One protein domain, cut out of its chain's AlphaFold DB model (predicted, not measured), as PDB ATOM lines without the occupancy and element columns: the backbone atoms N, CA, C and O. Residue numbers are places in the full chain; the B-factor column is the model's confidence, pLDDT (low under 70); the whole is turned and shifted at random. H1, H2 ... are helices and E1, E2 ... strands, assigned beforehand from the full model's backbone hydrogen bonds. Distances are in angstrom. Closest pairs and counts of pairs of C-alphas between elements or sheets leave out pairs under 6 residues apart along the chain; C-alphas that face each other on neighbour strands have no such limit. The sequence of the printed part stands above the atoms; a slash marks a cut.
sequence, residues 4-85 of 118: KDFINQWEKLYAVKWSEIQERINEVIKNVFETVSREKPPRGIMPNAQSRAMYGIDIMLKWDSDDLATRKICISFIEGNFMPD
ATOM      1  N   LYS A   4     128.561 126.211  51.246       88.94
ATOM      2  CA  LYS A   4     128.812 125.829  49.843       88.94
ATOM      3  C   LYS A   4     129.988 124.850  49.773       88.94
ATOM      4  O   LYS A   4     129.889 123.800  49.139       88.94
ATOM      5  N   ASP A   5     131.071 125.154  50.482       92.06
ATOM      6  CA  ASP A   5     132.248 124.295  50.595       92.06
ATOM      7  C   ASP A   5     131.922 122.944  51.230       92.06
ATOM      8  O   ASP A   5     132.402 121.908  50.761       92.06
ATOM      9  N   PHE A   6     131.100 122.945  52.282       92.75
ATOM     10  CA  PHE A   6     130.657 121.721  52.942       92.75
ATOM     11  C   PHE A   6     129.858 120.823  51.989       92.75
ATOM     12  O   PHE A   6     130.190 119.645  51.847       92.75
ATOM     13  N   ILE A   7     128.862 121.374  51.284       94.12
ATOM     14  CA  ILE A   7     128.032 120.635  50.321       94.12
ATOM     15  C   ILE A   7     128.901 120.042  49.209       94.12
ATOM     16  O   ILE A   7     128.809 118.854  48.902       94.12
ATOM     17  N   ASN A   8     129.819 120.841  48.660       93.81
ATOM     18  CA  ASN A   8     130.738 120.390  47.620       93.81
ATOM     19  C   ASN A   8     131.622 119.220  48.075       93.81
ATOM     20  O   ASN A   8     131.911 118.319  47.286       93.81
ATOM     21  N   GLN A   9     132.094 119.227  49.324       95.19
ATOM     22  CA  GLN A   9     132.894 118.128  49.871       95.19
ATOM     23  C   GLN A   9     132.037 116.897  50.162       95.19
ATOM     24  O   GLN A   9     132.441 115.782  49.838       95.19
ATOM     25  N   TRP A  10     130.844 117.099  50.717       94.25
ATOM     26  CA  TRP A  10     129.883 116.042  51.004       94.25
ATOM     27  C   TRP A  10     129.556 115.213  49.758       94.25
ATOM     28  O   TRP A  10     129.726 113.993  49.757       94.25
ATOM     29  N   GLU A  11     129.138 115.878  48.680       94.62
ATOM     30  CA  GLU A  11     128.680 115.200  47.465       94.62
ATOM     31  C   GLU A  11     129.817 114.455  46.755       94.62
ATOM     32  O   GLU A  11     129.597 113.385  46.187       94.62
ATOM     33  N   LYS A  12     131.056 114.958  46.863       93.69
ATOM     34  CA  LYS A  12     132.259 114.262  46.378       93.69
ATOM     35  C   LYS A  12     132.579 112.999  47.179       93.69
ATOM     36  O   LYS A  12     133.072 112.035  46.602       93.69
ATOM     37  N   LEU A  13     132.350 113.014  48.492       92.50
ATOM     38  CA  LEU A  13     132.743 111.925  49.391       92.50
ATOM     39  C   LEU A  13     131.707 110.803  49.471       92.50
ATOM     40  O   LEU A  13     132.086 109.637  49.559       92.50
ATOM     41  N   TYR A  14     130.417 111.139  49.459       87.38
ATOM     42  CA  TYR A  14     129.355 110.184  49.787       87.38
ATOM     43  C   TYR A  14     128.455 109.806  48.608       87.38
ATOM     44  O   TYR A  14     127.603 108.943  48.784       87.38
ATOM     45  N   ALA A  15     128.638 110.408  47.422       85.50
ATOM     46  CA  ALA A  15     127.810 110.175  46.227       85.50
ATOM     47  C   ALA A  15     126.287 110.298  46.476       85.50
ATOM     48  O   ALA A  15     125.475 109.750  45.733       85.50
ATOM     49  N   VAL A  16     125.907 111.033  47.524       90.19
ATOM     50  CA  VAL A  16     124.532 111.338  47.925       90.19
ATOM     51  C   VAL A  16     124.391 112.850  47.910       90.19
ATOM     52  O   VAL A  16     125.223 113.548  48.495       90.19
ATOM     53  N   LYS A  17     123.338 113.357  47.265       94.25
ATOM     54  CA  LYS A  17     123.087 114.798  47.198       94.25
ATOM     55  C   LYS A  17     122.783 115.356  48.578       94.25
ATOM     56  O   LYS A  17     122.005 114.770  49.333       94.25
ATOM     57  N   TRP A  18     123.339 116.521  48.896       95.50
ATOM     58  CA  TRP A  18     123.056 117.160  50.181       95.50
ATOM     59  C   TRP A  18     121.570 117.504  50.330       95.50
ATOM     60  O   TRP A  18     121.014 117.365  51.416       95.50
ATOM     61  N   SER A  19     120.899 117.874  49.236       95.38
ATOM     62  CA  SER A  19     119.468 118.203  49.237       95.38
ATOM     63  C   SER A  19     118.590 117.078  49.794       95.38
ATOM     64  O   SER A  19     117.645 117.350  50.526       95.38
ATOM     65  N   GLU A  20     118.930 115.817  49.505       94.88
ATOM     66  CA  GLU A  20     118.199 114.643  50.005       94.88
ATOM     67  C   GLU A  20     118.389 114.460  51.520       94.88
ATOM     68  O   GLU A  20     117.485 114.035  52.237       94.88
ATOM     69  N   ILE A  21     119.571 114.806  52.038       95.69
ATOM     70  CA  ILE A  21     119.861 114.786  53.477       95.69
ATOM     71  C   ILE A  21     119.169 115.952  54.179       95.69
ATOM     72  O   ILE A  21     118.567 115.758  55.235       95.69
ATOM     73  N   GLN A  22     119.202 117.140  53.578       95.88
ATOM     74  CA  GLN A  22     118.562 118.338  54.107       95.88
ATOM     75  C   GLN A  22     117.042 118.171  54.226       95.88
ATOM     76  O   GLN A  22     116.466 118.562  55.238       95.88
ATOM     77  N   GLU A  23     116.386 117.531  53.256       96.00
ATOM     78  CA  GLU A  23     114.953 117.217  53.338       96.00
ATOM     79  C   GLU A  23     114.630 116.335  54.555       96.00
ATOM     80  O   GLU A  23     113.698 116.606  55.314       96.00
ATOM     81  N   ARG A  24     115.464 115.325  54.812       96.75
ATOM     82  CA  ARG A  24     115.309 114.433  55.969       96.75
ATOM     83  C   ARG A  24     115.596 115.142  57.292       96.75
ATOM     84  O   ARG A  24     114.951 114.837  58.292       96.75
ATOM     85  N   ILE A  25     116.540 116.084  57.304       97.25
ATOM     86  CA  ILE A  25     116.796 116.974  58.446       97.25
ATOM     87  C   ILE A  25     115.562 117.829  58.745       97.25
ATOM     88  O   ILE A  25     115.122 117.872  59.894       97.25
ATOM     89  N   ASN A  26     114.970 118.449  57.724       96.50
ATOM     90  CA  ASN A  26     113.773 119.276  57.875       96.50
ATOM     91  C   ASN A  26     112.604 118.472  58.454       96.50
ATOM     92  O   ASN A  26     111.912 118.951  59.354       96.50
ATOM     93  N   GLU A  27     112.424 117.230  58.002       97.50
ATOM     94  CA  GLU A  27     111.399 116.337  58.541       97.50
ATOM     95  C   GLU A  27     111.668 115.973  60.012       97.50
ATOM     96  O   GLU A  27     110.743 115.965  60.824       97.50
ATOM     97  N   VAL A  28     112.924 115.738  60.411       97.31
ATOM     98  CA  VAL A  28     113.269 115.537  61.832       97.31
ATOM     99  C   VAL A  28     112.945 116.778  62.666       97.31
ATOM    100  O   VAL A  28     112.308 116.647  63.709       97.31
ATOM    101  N   ILE A  29     113.325 117.976  62.210       97.00
ATOM    102  CA  ILE A  29     113.050 119.236  62.921       97.00
ATOM    103  C   ILE A  29     111.540 119.446  63.087       97.00
ATOM    104  O   ILE A  29     111.073 119.761  64.183       97.00
ATOM    105  N   LYS A  30     110.759 119.209  62.029       96.44
ATOM    106  CA  LYS A  30     109.294 119.259  62.084       96.44
ATOM    107  C   LYS A  30     108.741 118.289  63.131       96.44
ATOM    108  O   LYS A  30     107.978 118.709  63.998       96.44
ATOM    109  N   ASN A  31     109.174 117.027  63.107       97.25
ATOM    110  CA  ASN A  31     108.740 116.011  64.070       97.25
ATOM    111  C   ASN A  31     109.095 116.378  65.521       97.25
ATOM    112  O   ASN A  31     108.308 116.106  66.432       97.25
ATOM    113  N   VAL A  32     110.247 117.020  65.752       96.00
ATOM    114  CA  VAL A  32     110.622 117.554  67.070       96.00
ATOM    115  C   VAL A  32     109.590 118.583  67.532       96.00
ATOM    116  O   VAL A  32     109.012 118.406  68.606       96.00
ATOM    117  N   PHE A  33     109.288 119.602  66.717       94.88
ATOM    118  CA  PHE A  33     108.324 120.646  67.083       94.88
ATOM    119  C   PHE A  33     106.897 120.116  67.249       94.88
ATOM    120  O   PHE A  33     106.216 120.492  68.204       94.88
ATOM    121  N   GLU A  34     106.453 119.199  66.392       95.56
ATOM    122  CA  GLU A  34     105.158 118.533  66.548       95.56
ATOM    123  C   GLU A  34     105.081 117.740  67.852       95.56
ATOM    124  O   GLU A  34     104.047 117.752  68.513       95.56
ATOM    125  N   THR A  35     106.168 117.072  68.250       95.31
ATOM    126  CA  THR A  35     106.210 116.245  69.462       95.31
ATOM    127  C   THR A  35     106.194 117.095  70.726       95.31
ATOM    128  O   THR A  35     105.388 116.838  71.622       95.31
ATOM    129  N   VAL A  36     107.037 118.128  70.800       94.38
ATOM    130  CA  VAL A  36     107.104 119.010  71.979       94.38
ATOM    131  C   VAL A  36     105.873 119.908  72.114       94.38
ATOM    132  O   VAL A  36     105.639 120.439  73.195       94.38
ATOM    133  N   SER A  37     105.059 120.043  71.062       94.81
ATOM    134  CA  SER A  37     103.808 120.817  71.083       94.81
ATOM    135  C   SER A  37     102.557 119.992  71.422       94.81
ATOM    136  O   SER A  37     101.445 120.515  71.371       94.81
ATOM    137  N   ARG A  38     102.696 118.700  71.760       95.81
ATOM    138  CA  ARG A  38     101.548 117.831  72.104       95.81
ATOM    139  C   ARG A  38     100.956 118.119  73.479       95.81
ATOM    140  O   ARG A  38      99.764 117.917  73.695       95.81
ATOM    141  N   GLU A  39     101.794 118.556  74.408       95.19
ATOM    142  CA  GLU A  39     101.417 118.809  75.794       95.19
ATOM    143  C   GLU A  39     101.265 120.309  76.046       95.19
ATOM    144  O   GLU A  39     101.917 121.143  75.420       95.19
ATOM    145  N   LYS A  40     100.425 120.672  77.015       93.62
ATOM    146  CA  LYS A  40     100.308 122.072  77.440       93.62
ATOM    147  C   LYS A  40     101.525 122.496  78.281       93.62
ATOM    148  O   LYS A  40     102.187 121.643  78.888       93.62
ATOM    149  N   PRO A  41     101.801 123.806  78.402       91.12
ATOM    150  CA  PRO A  41     102.815 124.302  79.317       91.12
ATOM    151  C   PRO A  41     102.485 123.858  80.755       91.12
ATOM    152  O   PRO A  41     101.307 123.822  81.124       91.12
ATOM    153  N   PRO A  42     103.492 123.500  81.571       92.19
ATOM    154  CA  PRO A  42     104.929 123.651  81.316       92.19
ATOM    155  C   PRO A  42     105.595 122.449  80.620       92.19
ATOM    156  O   PRO A  42     106.808 122.456  80.451       92.19
ATOM    157  N   ARG A  43     104.848 121.395  80.263       92.50
ATOM    158  CA  ARG A  43     105.427 120.160  79.699       92.50
ATOM    159  C   ARG A  43     105.706 120.241  78.202       92.50
ATOM    160  O   ARG A  43     106.570 119.518  77.722       92.50
ATOM    161  N   GLY A  44     104.972 121.089  77.489       91.69
ATOM    162  CA  GLY A  44     105.156 121.321  76.064       91.69
ATOM    163  C   GLY A  44     105.232 122.799  75.703       91.69
ATOM    164  O   GLY A  44     105.000 123.687  76.531       91.69
ATOM    165  N   ILE A  45     105.578 123.039  74.443       91.75
ATOM    166  CA  ILE A  45     105.682 124.360  73.828       91.75
ATOM    167  C   ILE A  45     104.347 124.673  73.151       91.75
ATOM    168  O   ILE A  45     103.791 123.829  72.461       91.75
ATOM    169  N   MET A  46     103.829 125.888  73.335       91.50
ATOM    170  CA  MET A  46     102.586 126.318  72.690       91.50
ATOM    171  C   MET A  46     102.795 127.573  71.847       91.50
ATOM    172  O   MET A  46     103.566 128.449  72.249       91.50
ATOM    173  N   PRO A  47     102.076 127.703  70.718       90.69
ATOM    174  CA  PRO A  47     102.082 128.928  69.941       90.69
ATOM    175  C   PRO A  47     101.502 130.093  70.749       90.69
ATOM    176  O   PRO A  47     100.489 129.965  71.440       90.69
ATOM    177  N   ASN A  48     102.125 131.256  70.602       91.06
ATOM    178  CA  ASN A  48     101.603 132.536  71.054       91.06
ATOM    179  C   ASN A  48     101.869 133.558  69.945       91.06
ATOM    180  O   ASN A  48     103.009 133.725  69.519       91.06
ATOM    181  N   ALA A  49     100.819 134.240  69.480       90.38
ATOM    182  CA  ALA A  49     100.906 135.192  68.372       90.38
ATOM    183  C   ALA A  49     101.901 136.339  68.630       90.38
ATOM    184  O   ALA A  49     102.497 136.859  67.687       90.38
ATOM    185  N   GLN A  50     102.113 136.705  69.898       91.75
ATOM    186  CA  GLN A  50     103.042 137.755  70.320       91.75
ATOM    187  C   GLN A  50     104.464 137.240  70.584       91.75
ATOM    188  O   GLN A  50     105.346 138.025  70.915       91.75
ATOM    189  N   SER A  51     104.700 135.931  70.473       91.50
ATOM    190  CA  SER A  51     105.999 135.321  70.748       91.50
ATOM    191  C   SER A  51     106.711 134.919  69.462       91.50
ATOM    192  O   SER A  51     106.094 134.511  68.477       91.50
ATOM    193  N   ARG A  52     108.038 135.031  69.487       91.19
ATOM    194  CA  ARG A  52     108.968 134.568  68.454       91.19
ATOM    195  C   ARG A  52     110.148 133.913  69.155       91.19
ATOM    196  O   ARG A  52     110.517 134.334  70.250       91.19
ATOM    197  N   ALA A  53     110.712 132.876  68.551       92.50
ATOM    198  CA  ALA A  53     111.810 132.130  69.139       92.50
ATOM    199  C   ALA A  53     112.773 131.669  68.048       92.50
ATOM    200  O   ALA A  53     112.348 131.224  66.985       92.50
ATOM    201  N   MET A  54     114.064 131.760  68.350       94.38
ATOM    202  CA  MET A  54     115.128 131.167  67.555       94.38
ATOM    203  C   MET A  54     115.720 130.001  68.338       94.38
ATOM    204  O   MET A  54     116.040 130.142  69.524       94.38
ATOM    205  N   TYR A  55     115.870 128.871  67.656       95.19
ATOM    206  CA  TYR A  55     116.479 127.669  68.201       95.19
ATOM    207  C   TYR A  55     117.690 127.283  67.360       95.19
ATOM    208  O   TYR A  55     117.595 127.223  66.135       95.19
ATOM    209  N   GLY A  56     118.812 127.005  68.020       95.88
ATOM    210  CA  GLY A  56     119.914 126.261  67.414       95.88
ATOM    211  C   GLY A  56     119.613 124.779  67.565       95.88
ATOM    212  O   GLY A  56     119.275 124.354  68.666       95.88
ATOM    213  N   ILE A  57     119.655 124.024  66.470       96.19
ATOM    214  CA  ILE A  57     119.328 122.597  66.467       96.19
ATOM    215  C   ILE A  57     120.579 121.804  66.106       96.19
ATOM    216  O   ILE A  57     121.076 121.903  64.983       96.19
ATOM    217  N   ASP A  58     121.034 120.979  67.042       96.56
ATOM    218  CA  ASP A  58     122.196 120.123  66.858       96.56
ATOM    219  C   ASP A  58     121.770 118.758  66.316       96.56
ATOM    220  O   ASP A  58     120.932 118.044  66.883       96.56
ATOM    221  N   ILE A  59     122.362 118.390  65.179       96.88
ATOM    222  CA  ILE A  59     122.044 117.176  64.431       96.88
ATOM    223  C   ILE A  59     123.323 116.421  64.120       96.88
ATOM    224  O   ILE A  59     124.333 116.998  63.721       96.88
ATOM    225  N   MET A  60     123.249 115.100  64.231       96.50
ATOM    226  CA  MET A  60     124.317 114.201  63.826       96.50
ATOM    227  C   MET A  60     123.860 113.268  62.713       96.50
ATOM    228  O   MET A  60     122.773 112.687  62.759       96.50
ATOM    229  N   LEU A  61     124.734 113.105  61.724       95.62
ATOM    230  CA  LEU A  61     124.606 112.110  60.668       95.62
ATOM    231  C   LEU A  61     125.380 110.863  61.086       95.62
ATOM    232  O   LEU A  61     126.546 110.957  61.466       95.62
ATOM    233  N   LYS A  62     124.741 109.697  61.022       94.12
ATOM    234  CA  LYS A  62     125.366 108.413  61.369       94.12
ATOM    235  C   LYS A  62     125.006 107.332  60.367       94.12
ATOM    236  O   LYS A  62     123.971 107.426  59.718       94.12
ATOM    237  N   TRP A  63     125.824 106.295  60.276       94.44
ATOM    238  CA  TRP A  63     125.436 105.070  59.584       94.44
ATOM    239  C   TRP A  63     124.481 104.262  60.468       94.44
ATOM    240  O   TRP A  63     124.648 104.232  61.688       94.44
ATOM    241  N   ASP A  64     123.458 103.653  59.874       93.75
ATOM    242  CA  ASP A  64     122.557 102.730  60.578       93.75
ATOM    243  C   ASP A  64     123.163 101.337  60.793       93.75
ATOM    244  O   ASP A  64     122.718 100.609  61.681       93.75
ATOM    245  N   SER A  65     124.185 100.981  60.014       93.81
ATOM    246  CA  SER A  65     124.909  99.720  60.106       93.81
ATOM    247  C   SER A  65     126.382  99.869  59.703       93.81
ATOM    248  O   SER A  65     126.775 100.826  59.027       93.81
ATOM    249  N   ASP A  66     127.193  98.884  60.095       92.44
ATOM    250  CA  ASP A  66     128.600  98.771  59.685       92.44
ATOM    251  C   ASP A  66     128.771  98.091  58.313       92.44
ATOM    252  O   ASP A  66     129.871  98.072  57.754       92.44
ATOM    253  N   ASP A  67     127.696  97.537  57.743       93.56
ATOM    254  CA  ASP A  67     127.732  96.897  56.430       93.56
ATOM    255  C   ASP A  67     127.809  97.956  55.326       93.56
ATOM    256  O   ASP A  67     126.829  98.615  54.986       93.56
ATOM    257  N   LEU A  68     128.989  98.086  54.720       87.75
ATOM    258  CA  LEU A  68     129.262  99.038  53.645       87.75
ATOM    259  C   LEU A  68     128.293  98.937  52.458       87.75
ATOM    260  O   LEU A  68     128.082  99.948  51.791       87.75
ATOM    261  N   ALA A  69     127.731  97.756  52.184       88.56
ATOM    262  CA  ALA A  69     126.847  97.538  51.042       88.56
ATOM    263  C   ALA A  69     125.403  97.988  51.303       88.56
ATOM    264  O   ALA A  69     124.695  98.339  50.358       88.56
ATOM    265  N   THR A  70     124.956  97.968  52.561       90.69
ATOM    266  CA  THR A  70     123.553  98.234  52.920       90.69
ATOM    267  C   THR A  70     123.359  99.455  53.806       90.69
ATOM    268  O   THR A  70     122.227  99.934  53.910       90.69
ATOM    269  N   ARG A  71     124.437  99.976  54.410       91.56
ATOM    270  CA  ARG A  71     124.385 101.114  55.327       91.56
ATOM    271  C   ARG A  71     123.741 102.329  54.682       91.56
ATOM    272  O   ARG A  71     124.001 102.685  53.531       91.56
ATOM    273  N   LYS A  72     122.941 103.023  55.474       91.62
ATOM    274  CA  LYS A  72     122.278 104.268  55.113       91.62
ATOM    275  C   LYS A  72     122.657 105.340  56.110       91.62
ATOM    276  O   LYS A  72     122.899 105.087  57.287       91.62
ATOM    277  N   ILE A  73     122.689 106.569  55.618       93.94
ATOM    278  CA  ILE A  73     122.859 107.741  56.469       93.94
ATOM    279  C   ILE A  73     121.550 107.939  57.224       93.94
ATOM    280  O   ILE A  73     120.490 107.963  56.603       93.94
ATOM    281  N   CYS A  74     121.610 108.108  58.533       94.25
ATOM    282  CA  CYS A  74     120.503 108.410  59.426       94.25
ATOM    283  C   CYS A  74     120.715 109.770  60.082       94.25
ATOM    284  O   CYS A  74     121.843 110.151  60.392       94.25
ATOM    285  N   ILE A  75     119.607 110.471  60.315       97.25
ATOM    286  CA  ILE A  75     119.581 111.775  60.971       97.25
ATOM    287  C   ILE A  75     119.228 111.556  62.440       97.25
ATOM    288  O   ILE A  75     118.211 110.931  62.739       97.25
ATOM    289  N   SER A  76     120.060 112.048  63.350       95.94
ATOM    290  CA  SER A  76     119.814 111.997  64.788       95.94
ATOM    291  C   SER A  76     119.720 113.417  65.331       95.94
ATOM    292  O   SER A  76     120.701 114.153  65.276       95.94
ATOM    293  N   PHE A  77     118.557 113.786  65.868       97.12
ATOM    294  CA  PHE A  77     118.420 114.984  66.698       97.12
ATOM    295  C   PHE A  77     119.151 114.763  68.026       97.12
ATOM    296  O   PHE A  77     119.020 113.685  68.616       97.12
ATOM    297  N   ILE A  78     119.935 115.749  68.465       97.50
ATOM    298  CA  ILE A  78     120.678 115.700  69.730       97.50
ATOM    299  C   ILE A  78     120.031 116.650  70.728       97.50
ATOM    300  O   ILE A  78     119.502 116.205  71.746       97.50
ATOM    301  N   GLU A  79     120.048 117.944  70.418       96.69
ATOM    302  CA  GLU A  79     119.504 118.979  71.285       96.69
ATOM    303  C   GLU A  79     118.998 120.189  70.501       96.69
ATOM    304  O   GLU A  79     119.290 120.374  69.318       96.69
ATOM    305  N   GLY A  80     118.191 120.997  71.186       95.69
ATOM    306  CA  GLY A  80     117.744 122.294  70.709       95.69
ATOM    307  C   GLY A  80     117.971 123.346  71.786       95.69
ATOM    308  O   GLY A  80     117.413 123.238  72.879       95.69
ATOM    309  N   ASN A  81     118.760 124.372  71.480       95.88
ATOM    310  CA  ASN A  81     119.070 125.456  72.408       95.88
ATOM    311  C   ASN A  81     118.229 126.686  72.057       95.88
ATOM    312  O   ASN A  81     118.284 127.197  70.938       95.88
ATOM    313  N   PHE A  82     117.446 127.169  73.022       93.62
ATOM    314  CA  PHE A  82     116.756 128.452  72.904       93.62
ATOM    315  C   PHE A  82     117.769 129.595  73.016       93.62
ATOM    316  O   PHE A  82     118.574 129.591  73.944       93.62
ATOM    317  N   MET A  83     117.698 130.569  72.101       93.44
ATOM    318  CA  MET A  83     118.682 131.657  71.971       93.44
ATOM    319  C   MET A  83     120.116 131.130  71.774       93.44
ATOM    320  O   MET A  83     120.957 131.290  72.661       93.44
ATOM    321  N   PRO A  84     120.400 130.476  70.633       95.38
ATOM    322  CA  PRO A  84     121.737 129.965  70.355       95.38
ATOM    323  C   PRO A  84     122.764 131.099  70.217       95.38
ATOM    324  O   PRO A  84     122.421 132.232  69.875       95.38
ATOM    325  N   ASP A  85     124.039 130.774  70.435       94.12
ATOM    326  CA  ASP A  85     125.153 131.661  70.090       94.12
ATOM    327  C   ASP A  85     125.314 131.737  68.562       94.12
ATOM    328  O   ASP A  85     125.554 130.732  67.885       94.12
TER     329      ASP A  85
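This is residues 4 to 85 of the 118 residues of an uncharacterized protein of Onchocerca flexuosa (UniProt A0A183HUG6). A long two-stranded ribbon, the hairpin of E1 and E2, has the long helix H2 crossing slantwise over one face, while its other face is bare. The shorter helix H1 lies at the first end of H2, turned nearly square to it, and residues 37 to 54 make a long loop beyond the other end of H2. The printed part has 82 residues with two named helices and two named strands, in the order H1, H2, E1, E2; the sheet, order E1 - E2, is antiparallel and the class is mixed, helices and strands. The whole is loose, with a radius of gyration of the C-alphas of 16.2 A, and elongated, spanning 47 by 28 by 19 A.

H1 is residues 4 to 14, 15.7 A from first to last C-alpha, and begins at C-alpha 4 (128.812, 125.829, 49.843). H2 is residues 18 to 36, 27.1 A long, and ends at C-alpha 36 (107.104, 119.010, 71.979). E1 is residues 55 to 63, 25.8 A. E2 is residues 73 to 82, 27.1 A, ending at C-alpha 82 (116.756, 128.452, 72.904).

H1 and H2 only just touch, with 3 pairs of C-alphas within 8 A, made by residue 18 of H2 alone; the closest C-alphas, of Ile 7 and Trp 18, are 6.1 A apart. Their lines stand about perpendicular, at 77 degrees. H2 and E2 have 5 pairs of C-alphas within 8 A, the closest those of Ile 25 and Ile 75, 6.4 A. H2 and E1 have 2, the closest those of Ile 29 and Ile 57, 8.0 A. E1 and E2 form an antiparallel hairpin, at 160 degrees; N 58 and O 79, 2.9 A, and N 74 and O 62, 2.7 A, are within hydrogen-bond range. H1 is apart from E1 and E2. Every O i to N i+4 pair is within hydrogen-bond range in H1, and 14 of 15 in H2.

The two C-alphas farthest apart, of Gln 50 and Ala 69, are 50.6 A apart. The printed part has no cut. The link H1 to H2 is tight, E1 to E2 short and H2 to E1 long, with 18 residues. The mean pLDDT of the printed part is 94.0, and no printed residue is under 70.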